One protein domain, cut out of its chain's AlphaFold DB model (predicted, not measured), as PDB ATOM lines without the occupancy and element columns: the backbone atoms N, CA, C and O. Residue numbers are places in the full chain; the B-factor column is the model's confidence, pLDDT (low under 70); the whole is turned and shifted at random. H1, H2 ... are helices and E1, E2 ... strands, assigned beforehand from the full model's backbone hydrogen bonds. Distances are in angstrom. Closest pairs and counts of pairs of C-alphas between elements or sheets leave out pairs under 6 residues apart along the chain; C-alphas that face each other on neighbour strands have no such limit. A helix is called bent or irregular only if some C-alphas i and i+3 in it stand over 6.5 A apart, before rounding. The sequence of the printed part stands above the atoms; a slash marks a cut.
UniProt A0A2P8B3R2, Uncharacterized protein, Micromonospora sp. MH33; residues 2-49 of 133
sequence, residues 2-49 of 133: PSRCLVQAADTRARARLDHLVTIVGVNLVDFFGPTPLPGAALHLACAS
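AT A GLANCE: This is residues 2 to 49 of the 133 residues of an uncharacterized protein of Micromonospora sp. MH33 (UniProt A0A2P8B3R2). A small ribbon of two parallel strands, E1 and E2, has the single helix H1 packed over one face by its residues 2 to 11, lengthwise to the strands and running the other way. A long loop, residues 29 to 42, swings out past the helix and returns from the end of E1 to the start of E2; residues 16 to 23 turn from H1 into E1 at one end of the long axis. The printed part has 48 residues with one named helix and two named strands, in the order H1, E1, E2, and its class is mixed, helices and strands. It is compact, with a radius of gyration of the C-alphas of 10.4 A, yet elongated in outline, spanning 31 by 16 by 14 A.

HOW THE PARTS SIT: Look first at E1, residues 24 to 28, and E2, residues 43 to 47: they are parallel neighbours, with 15 degrees between their directions. C-alphas 26 and 45 face each other at 4.6 A. N 26 and O 44 are within hydrogen-bond range at 2.8 A, and so are N 44 and O 24 at 2.9 A. Go next to H1, residues 2 to 15: its closest C-alphas to E1 are those of Leu 6 and Gly 26, 6.7 A apart. To E2 the closest are those of Ala 10 and Leu 43, 6.4 A apart. In H1, 8 of 10 O i to N i+4 pairs are within hydrogen-bond range.

IN THESE COORDINATES: Find C-alpha 24 at (-44.918, -26.938, 0.254), where E1 begins its 13.2 A; E2 covers 13.5 A and ends at C-alpha 47, (-59.081, -26.383, -2.452). H1 runs 21.1 A from C-alpha 2 at (-53.002, -39.050, -3.601), and is only just irregular: C-alphas 3 and 6 are 6.9 A apart.

THE WHOLE: The C-alphas farthest apart, those of Ala 16 and Ser 49, are 31.6 A apart. The printed part has no cut; the link from H1 to E1 is short, and that from E1 to E2 is long, with 14 residues. Mean pLDDT of the printed part is 83.0; look for values under 70 at residues 2 to 3 and 36 to 41.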
ATOM      1  N   PRO A   2     -54.043 -40.064  -3.337       57.25
ATOM      2  CA  PRO A   2     -53.002 -39.050  -3.601       57.25
ATOM      3  C   PRO A   2     -52.918 -37.962  -2.517       57.25
ATOM      4  O   PRO A   2     -51.857 -37.416  -2.251       57.25
ATOM      5  N   SER A   3     -54.007 -37.686  -1.812       61.12
ATOM      6  CA  SER A   3     -54.125 -36.503  -0.962       61.12
ATOM      7  C   SER A   3     -53.321 -36.504   0.346       61.12
ATOM      8  O   SER A   3     -53.291 -35.494   1.047       61.12
ATOM      9  N   ARG A   4     -52.683 -37.626   0.706       78.56
ATOM     10  CA  ARG A   4     -51.860 -37.739   1.924       78.56
ATOM     11  C   ARG A   4     -50.369 -37.515   1.652       78.56
ATOM     12  O   ARG A   4     -49.621 -37.294   2.599       78.56
ATOM     13  N   CYS A   5     -49.932 -37.532   0.389       84.94
ATOM     14  CA  CYS A   5     -48.506 -37.488   0.058       84.94
ATOM     15  C   CYS A   5     -47.847 -36.162   0.469       84.94
ATOM     16  O   CYS A   5     -46.761 -36.177   1.039       84.94
ATOM     17  N   LEU A   6     -48.520 -35.024   0.263       87.88
ATOM     18  CA  LEU A   6     -47.997 -33.706   0.641       87.88
ATOM     19  C   LEU A   6     -47.909 -33.546   2.157       87.88
ATOM     20  O   LEU A   6     -46.917 -33.036   2.671       87.88
ATOM     21  N   VAL A   7     -48.911 -34.062   2.872       87.44
ATOM     22  CA  VAL A   7     -48.901 -34.123   4.334       87.44
ATOM     23  C   VAL A   7     -47.728 -34.971   4.833       87.44
ATOM     24  O   VAL A   7     -46.980 -34.537   5.702       87.44
ATOM     25  N   GLN A   8     -47.510 -36.152   4.248       88.12
ATOM     26  CA  GLN A   8     -46.382 -37.022   4.598       88.12
ATOM     27  C   GLN A   8     -45.024 -36.397   4.257       88.12
ATOM     28  O   GLN A   8     -44.062 -36.574   5.007       88.12
ATOM     29  N   ALA A   9     -44.926 -35.665   3.146       88.25
ATOM     30  CA  ALA A   9     -43.715 -34.953   2.761       88.25
ATOM     31  C   ALA A   9     -43.381 -33.845   3.770       88.25
ATOM     32  O   ALA A   9     -42.247 -33.785   4.243       88.25
ATOM     33  N   ALA A  10     -44.369 -33.028   4.148       88.62
ATOM     34  CA  ALA A  10     -44.208 -31.992   5.167       88.62
ATOM     35  C   ALA A  10     -43.783 -32.587   6.517       88.62
ATOM     36  O   ALA A  10     -42.794 -32.161   7.105       88.62
ATOM     37  N   ASP A  11     -44.468 -33.637   6.959       87.50
ATOM     38  CA  ASP A  11     -44.194 -34.345   8.210       87.50
ATOM     39  C   ASP A  11     -42.785 -34.978   8.232       87.50
ATOM     40  O   ASP A  11     -42.049 -34.892   9.215       87.50
ATOM     41  N   THR A  12     -42.338 -35.536   7.103       89.00
ATOM     42  CA  THR A  12     -40.970 -36.058   6.950       89.00
ATOM     43  C   THR A  12     -39.918 -34.949   7.044       89.00
ATOM     44  O   THR A  12     -38.872 -35.153   7.661       89.00
ATOM     45  N   ARG A  13     -40.185 -33.765   6.478       88.50
ATOM     46  CA  ARG A  13     -39.286 -32.601   6.574       88.50
ATOM     47  C   ARG A  13     -39.244 -32.024   7.984       88.50
ATOM     48  O   ARG A  13     -38.150 -31.740   8.465       88.50
ATOM     49  N   ALA A  14     -40.390 -31.921   8.650       86.50
ATOM     50  CA  ALA A  14     -40.486 -31.458  10.030       86.50
ATOM     51  C   ALA A  14     -39.708 -32.376  10.986       86.50
ATOM     52  O   ALA A  14     -38.884 -31.903  11.766       86.50
ATOM     53  N   ARG A  15     -39.859 -33.705  10.862       86.56
ATOM     54  CA  ARG A  15     -39.056 -34.669  11.641       86.56
ATOM     55  C   ARG A  15     -37.551 -34.530  11.414       86.56
ATOM     56  O   ARG A  15     -36.775 -34.743  12.341       86.56
ATOM     57  N   ALA A  16     -37.143 -34.167  10.201       89.25
ATOM     58  CA  ALA A  16     -35.747 -33.905   9.863       89.25
ATOM     59  C   ALA A  16     -35.275 -32.487  10.248       89.25
ATOM     60  O   ALA A  16     -34.104 -32.179  10.039       89.25
ATOM     61  N   ARG A  17     -36.154 -31.632  10.797       87.56
ATOM     62  CA  ARG A  17     -35.911 -30.205  11.086       87.56
ATOM     63  C   ARG A  17     -35.500 -29.392   9.852       87.56
ATOM     64  O   ARG A  17     -34.659 -28.505   9.941       87.56
ATOM     65  N   LEU A  18     -36.074 -29.710   8.692       87.69
ATOM     66  CA  LEU A  18     -35.817 -29.043   7.403       87.69
ATOM     67  C   LEU A  18     -37.037 -28.264   6.886       87.69
ATOM     68  O   LEU A  18     -37.047 -27.815   5.744       87.69
ATOM     69  N   ASP A  19     -38.085 -28.138   7.691       84.88
ATOM     70  CA  ASP A  19     -39.332 -27.442   7.368       84.88
ATOM     71  C   ASP A  19     -39.133 -25.938   7.123       84.88
ATOM     72  O   ASP A  19     -39.824 -25.352   6.299       84.88
ATOM     73  N   HIS A  20     -38.114 -25.332   7.731       86.38
ATOM     74  CA  HIS A  20     -37.725 -23.945   7.461       86.38
ATOM     75  C   HIS A  20     -37.041 -23.740   6.094       86.38
ATOM     76  O   HIS A  20     -36.897 -22.603   5.652       86.38
ATOM     77  N   LEU A  21     -36.606 -24.814   5.421       89.19
ATOM     78  CA  LEU A  21     -35.905 -24.740   4.131       89.19
ATOM     79  C   LEU A  21     -36.832 -24.921   2.928       89.19
ATOM     80  O   LEU A  21     -36.439 -24.613   1.806       89.19
ATOM     81  N   VAL A  22     -38.029 -25.476   3.131       89.19
ATOM     82  CA  VAL A  22     -38.930 -25.847   2.034       89.19
ATOM     83  C   VAL A  22     -40.357 -25.460   2.378       89.19
ATOM     84  O   VAL A  22     -40.947 -26.000   3.306       89.19
ATOM     85  N   THR A  23     -40.945 -24.596   1.555       91.38
ATOM     86  CA  THR A  23     -42.390 -24.354   1.555       91.38
ATOM     87  C   THR A  23     -43.071 -25.313   0.580       91.38
ATOM     88  O   THR A  23     -42.692 -25.391  -0.588       91.38
ATOM     89  N   ILE A  24     -44.100 -26.017   1.040       91.56
ATOM     90  CA  ILE A  24     -44.918 -26.938   0.254       91.56
ATOM     91  C   ILE A  24     -46.292 -26.306   0.047       91.56
ATOM     92  O   ILE A  24     -46.975 -25.949   1.006       91.56
ATOM     93  N   VAL A  25     -46.715 -26.210  -1.213       93.00
ATOM     94  CA  VAL A  25     -48.064 -25.774  -1.584       93.00
ATOM     95  C   VAL A  25     -48.771 -26.919  -2.299       93.00
ATOM     96  O   VAL A  25     -48.283 -27.426  -3.306       93.00
ATOM     97  N   GLY A  26     -49.912 -27.340  -1.762       92.06
ATOM     98  CA  GLY A  26     -50.786 -28.345  -2.349       92.06
ATOM     99  C   GLY A  26     -52.060 -27.723  -2.887       92.06
ATOM    100  O   GLY A  26     -52.734 -26.995  -2.166       92.06
ATOM    101  N   VAL A  27     -52.416 -28.042  -4.129       92.56
ATOM    102  CA  VAL A  27     -53.681 -27.616  -4.737       92.56
ATOM    103  C   VAL A  27     -54.456 -28.851  -5.161       92.56
ATOM    104  O   VAL A  27     -53.907 -29.736  -5.816       92.56
ATOM    105  N   ASN A  28     -55.722 -28.920  -4.771       90.31
ATOM    106  CA  ASN A  28     -56.607 -30.024  -5.107       90.31
ATOM    107  C   ASN A  28     -58.003 -29.478  -5.407       90.31
ATOM    108  O   ASN A  28     -58.472 -28.587  -4.712       90.31
ATOM    109  N   LEU A  29     -58.667 -29.995  -6.440       90.12
ATOM    110  CA  LEU A  29     -59.980 -29.492  -6.853       90.12
ATOM    111  C   LEU A  29     -61.087 -29.869  -5.864       90.12
ATOM    112  O   LEU A  29     -62.034 -29.121  -5.659       90.12
ATOM    113  N   VAL A  30     -60.975 -31.061  -5.292       85.62
ATOM    114  CA  VAL A  30     -61.918 -31.610  -4.322       85.62
ATOM    115  C   VAL A  30     -61.161 -31.660  -3.011       85.62
ATOM    116  O   VAL A  30     -60.117 -32.290  -3.001       85.62
ATOM    117  N   ASP A  31     -61.600 -30.969  -1.958       82.81
ATOM    118  CA  ASP A  31     -60.873 -30.748  -0.688       82.81
ATOM    119  C   ASP A  31     -60.576 -32.039   0.107       82.81
ATOM    120  O   ASP A  31     -61.059 -32.282   1.206       82.81
ATOM    121  N   PHE A  32     -59.818 -32.940  -0.500       82.44
ATOM    122  CA  PHE A  32     -59.624 -34.312  -0.069       82.44
ATOM    123  C   PHE A  32     -58.304 -34.484   0.660       82.44
ATOM    124  O   PHE A  32     -57.807 -35.604   0.727       82.44
ATOM    125  N   PHE A  33     -57.693 -33.407   1.149       79.44
ATOM    126  CA  PHE A  33     -56.440 -33.498   1.884       79.44
ATOM    127  C   PHE A  33     -56.604 -34.360   3.139       79.44
ATOM    128  O   PHE A  33     -57.641 -34.354   3.798       79.44
ATOM    129  N   GLY A  34     -55.574 -35.151   3.456       73.94
ATOM    130  CA  GLY A  34     -55.530 -35.838   4.746       73.94
ATOM    131  C   GLY A  34     -55.432 -34.832   5.900       73.94
ATOM    132  O   GLY A  34     -55.037 -33.690   5.666       73.94
ATOM    133  N   PRO A  35     -55.731 -35.246   7.144       74.06
ATOM    134  CA  PRO A  35     -55.572 -34.376   8.304       74.06
ATOM    135  C   PRO A  35     -54.138 -33.842   8.370       74.06
ATOM    136  O   PRO A  35     -53.175 -34.612   8.295       74.06
ATOM    137  N   THR A  36     -54.003 -32.526   8.478       68.12
ATOM    138  CA  THR A  36     -52.714 -31.853   8.609       68.12
ATOM    139  C   THR A  36     -52.169 -32.030  10.032       68.12
ATOM    140  O   THR A  36     -52.914 -31.854  10.998       68.12
ATOM    141  N   PRO A  37     -50.877 -32.380  10.199       62.69
ATOM    142  CA  PRO A  37     -50.199 -32.281  11.484       62.69
ATOM    143  C   PRO A  37     -50.240 -30.831  11.968       62.69
ATOM    144  O   PRO A  37     -50.465 -29.929  11.158       62.69
ATOM    145  N   LEU A  38     -50.022 -30.635  13.275       58.81
ATOM    146  CA  LEU A  38     -50.014 -29.340  13.967       58.81
ATOM    147  C   LEU A  38     -49.566 -28.183  13.052       58.81
ATOM    148  O   LEU A  38     -48.550 -28.334  12.370       58.81
ATOM    149  N   PRO A  39     -50.289 -27.049  13.041       53.69
ATOM    150  CA  PRO A  39     -50.010 -25.949  12.128       53.69
ATOM    151  C   PRO A  39     -48.535 -25.536  12.201       53.69
ATOM    152  O   PRO A  39     -48.063 -25.016  13.208       53.69
ATOM    153  N   GLY A  40     -47.816 -25.798  11.112       60.50
ATOM    154  CA  GLY A  40     -46.457 -25.338  10.863       60.50
ATOM    155  C   GLY A  40     -46.449 -24.474   9.608       60.50
ATOM    156  O   GLY A  40     -47.213 -24.724   8.677       60.50
ATOM    157  N   ALA A  41     -45.585 -23.461   9.565       64.19
ATOM    158  CA  ALA A  41     -45.573 -22.443   8.508       64.19
ATOM    159  C   ALA A  41     -45.243 -22.977   7.096       64.19
ATOM    160  O   ALA A  41     -45.361 -22.243   6.123       64.19
ATOM    161  N   ALA A  42     -44.809 -24.233   6.976       83.50
ATOM    162  CA  ALA A  42     -44.229 -24.773   5.753       83.50
ATOM    163  C   ALA A  42     -45.223 -25.477   4.810       83.50
ATOM    164  O   ALA A  42     -44.843 -25.759   3.678       83.50
ATOM    165  N   LEU A  43     -46.460 -25.785   5.230       88.88
ATOM    166  CA  LEU A  43     -47.449 -26.488   4.396       88.88
ATOM    167  C   LEU A  43     -48.710 -25.643   4.190       88.88
ATOM    168  O   LEU A  43     -49.438 -25.360   5.137       88.88
ATOM    169  N   HIS A  44     -49.012 -25.321   2.934       89.81
ATOM    170  CA  HIS A  44     -50.226 -24.610   2.539       89.81
ATOM    171  C   HIS A  44     -51.053 -25.476   1.597       89.81
ATOM    172  O   HIS A  44     -50.550 -25.934   0.574       89.81
ATOM    173  N   LEU A  45     -52.321 -25.693   1.928       89.94
ATOM    174  CA  LEU A  45     -53.233 -26.505   1.131       89.94
ATOM    175  C   LEU A  45     -54.392 -25.632   0.655       89.94
ATOM    176  O   LEU A  45     -54.973 -24.890   1.441       89.94
ATOM    177  N   ALA A  46     -54.702 -25.705  -0.634       90.94
ATOM    178  CA  ALA A  46     -55.772 -24.952  -1.263       90.94
ATOM    179  C   ALA A  46     -56.731 -25.903  -1.982       90.94
ATOM    180  O   ALA A  46     -56.320 -26.683  -2.848       90.94
ATOM    181  N   CYS A  47     -58.016 -25.801  -1.649       92.88
ATOM    182  CA  CYS A  47     -59.081 -26.383  -2.452       92.88
ATOM    183  C   CYS A  47     -59.405 -25.424  -3.606       92.88
ATOM    184  O   CYS A  47     -60.037 -24.389  -3.398       92.88
ATOM    185  N   ALA A  48     -58.898 -25.709  -4.805       94.19
ATOM    186  CA  ALA A  48     -59.077 -24.844  -5.967       94.19
ATOM    187  C   ALA A  48     -58.854 -25.589  -7.291       94.19
ATOM    188  O   ALA A  48     -58.123 -26.578  -7.361       94.19
ATOM    189  N   SER A  49     -59.435 -25.062  -8.373       93.88
ATOM    190  CA  SER A  49     -59.116 -25.512  -9.730       93.88
ATOM    191  C   SER A  49     -57.844 -24.843 -10.237       93.88
ATOM    192  O   SER A  49     -57.781 -23.621 -10.323       93.88
TER     193      SER A  49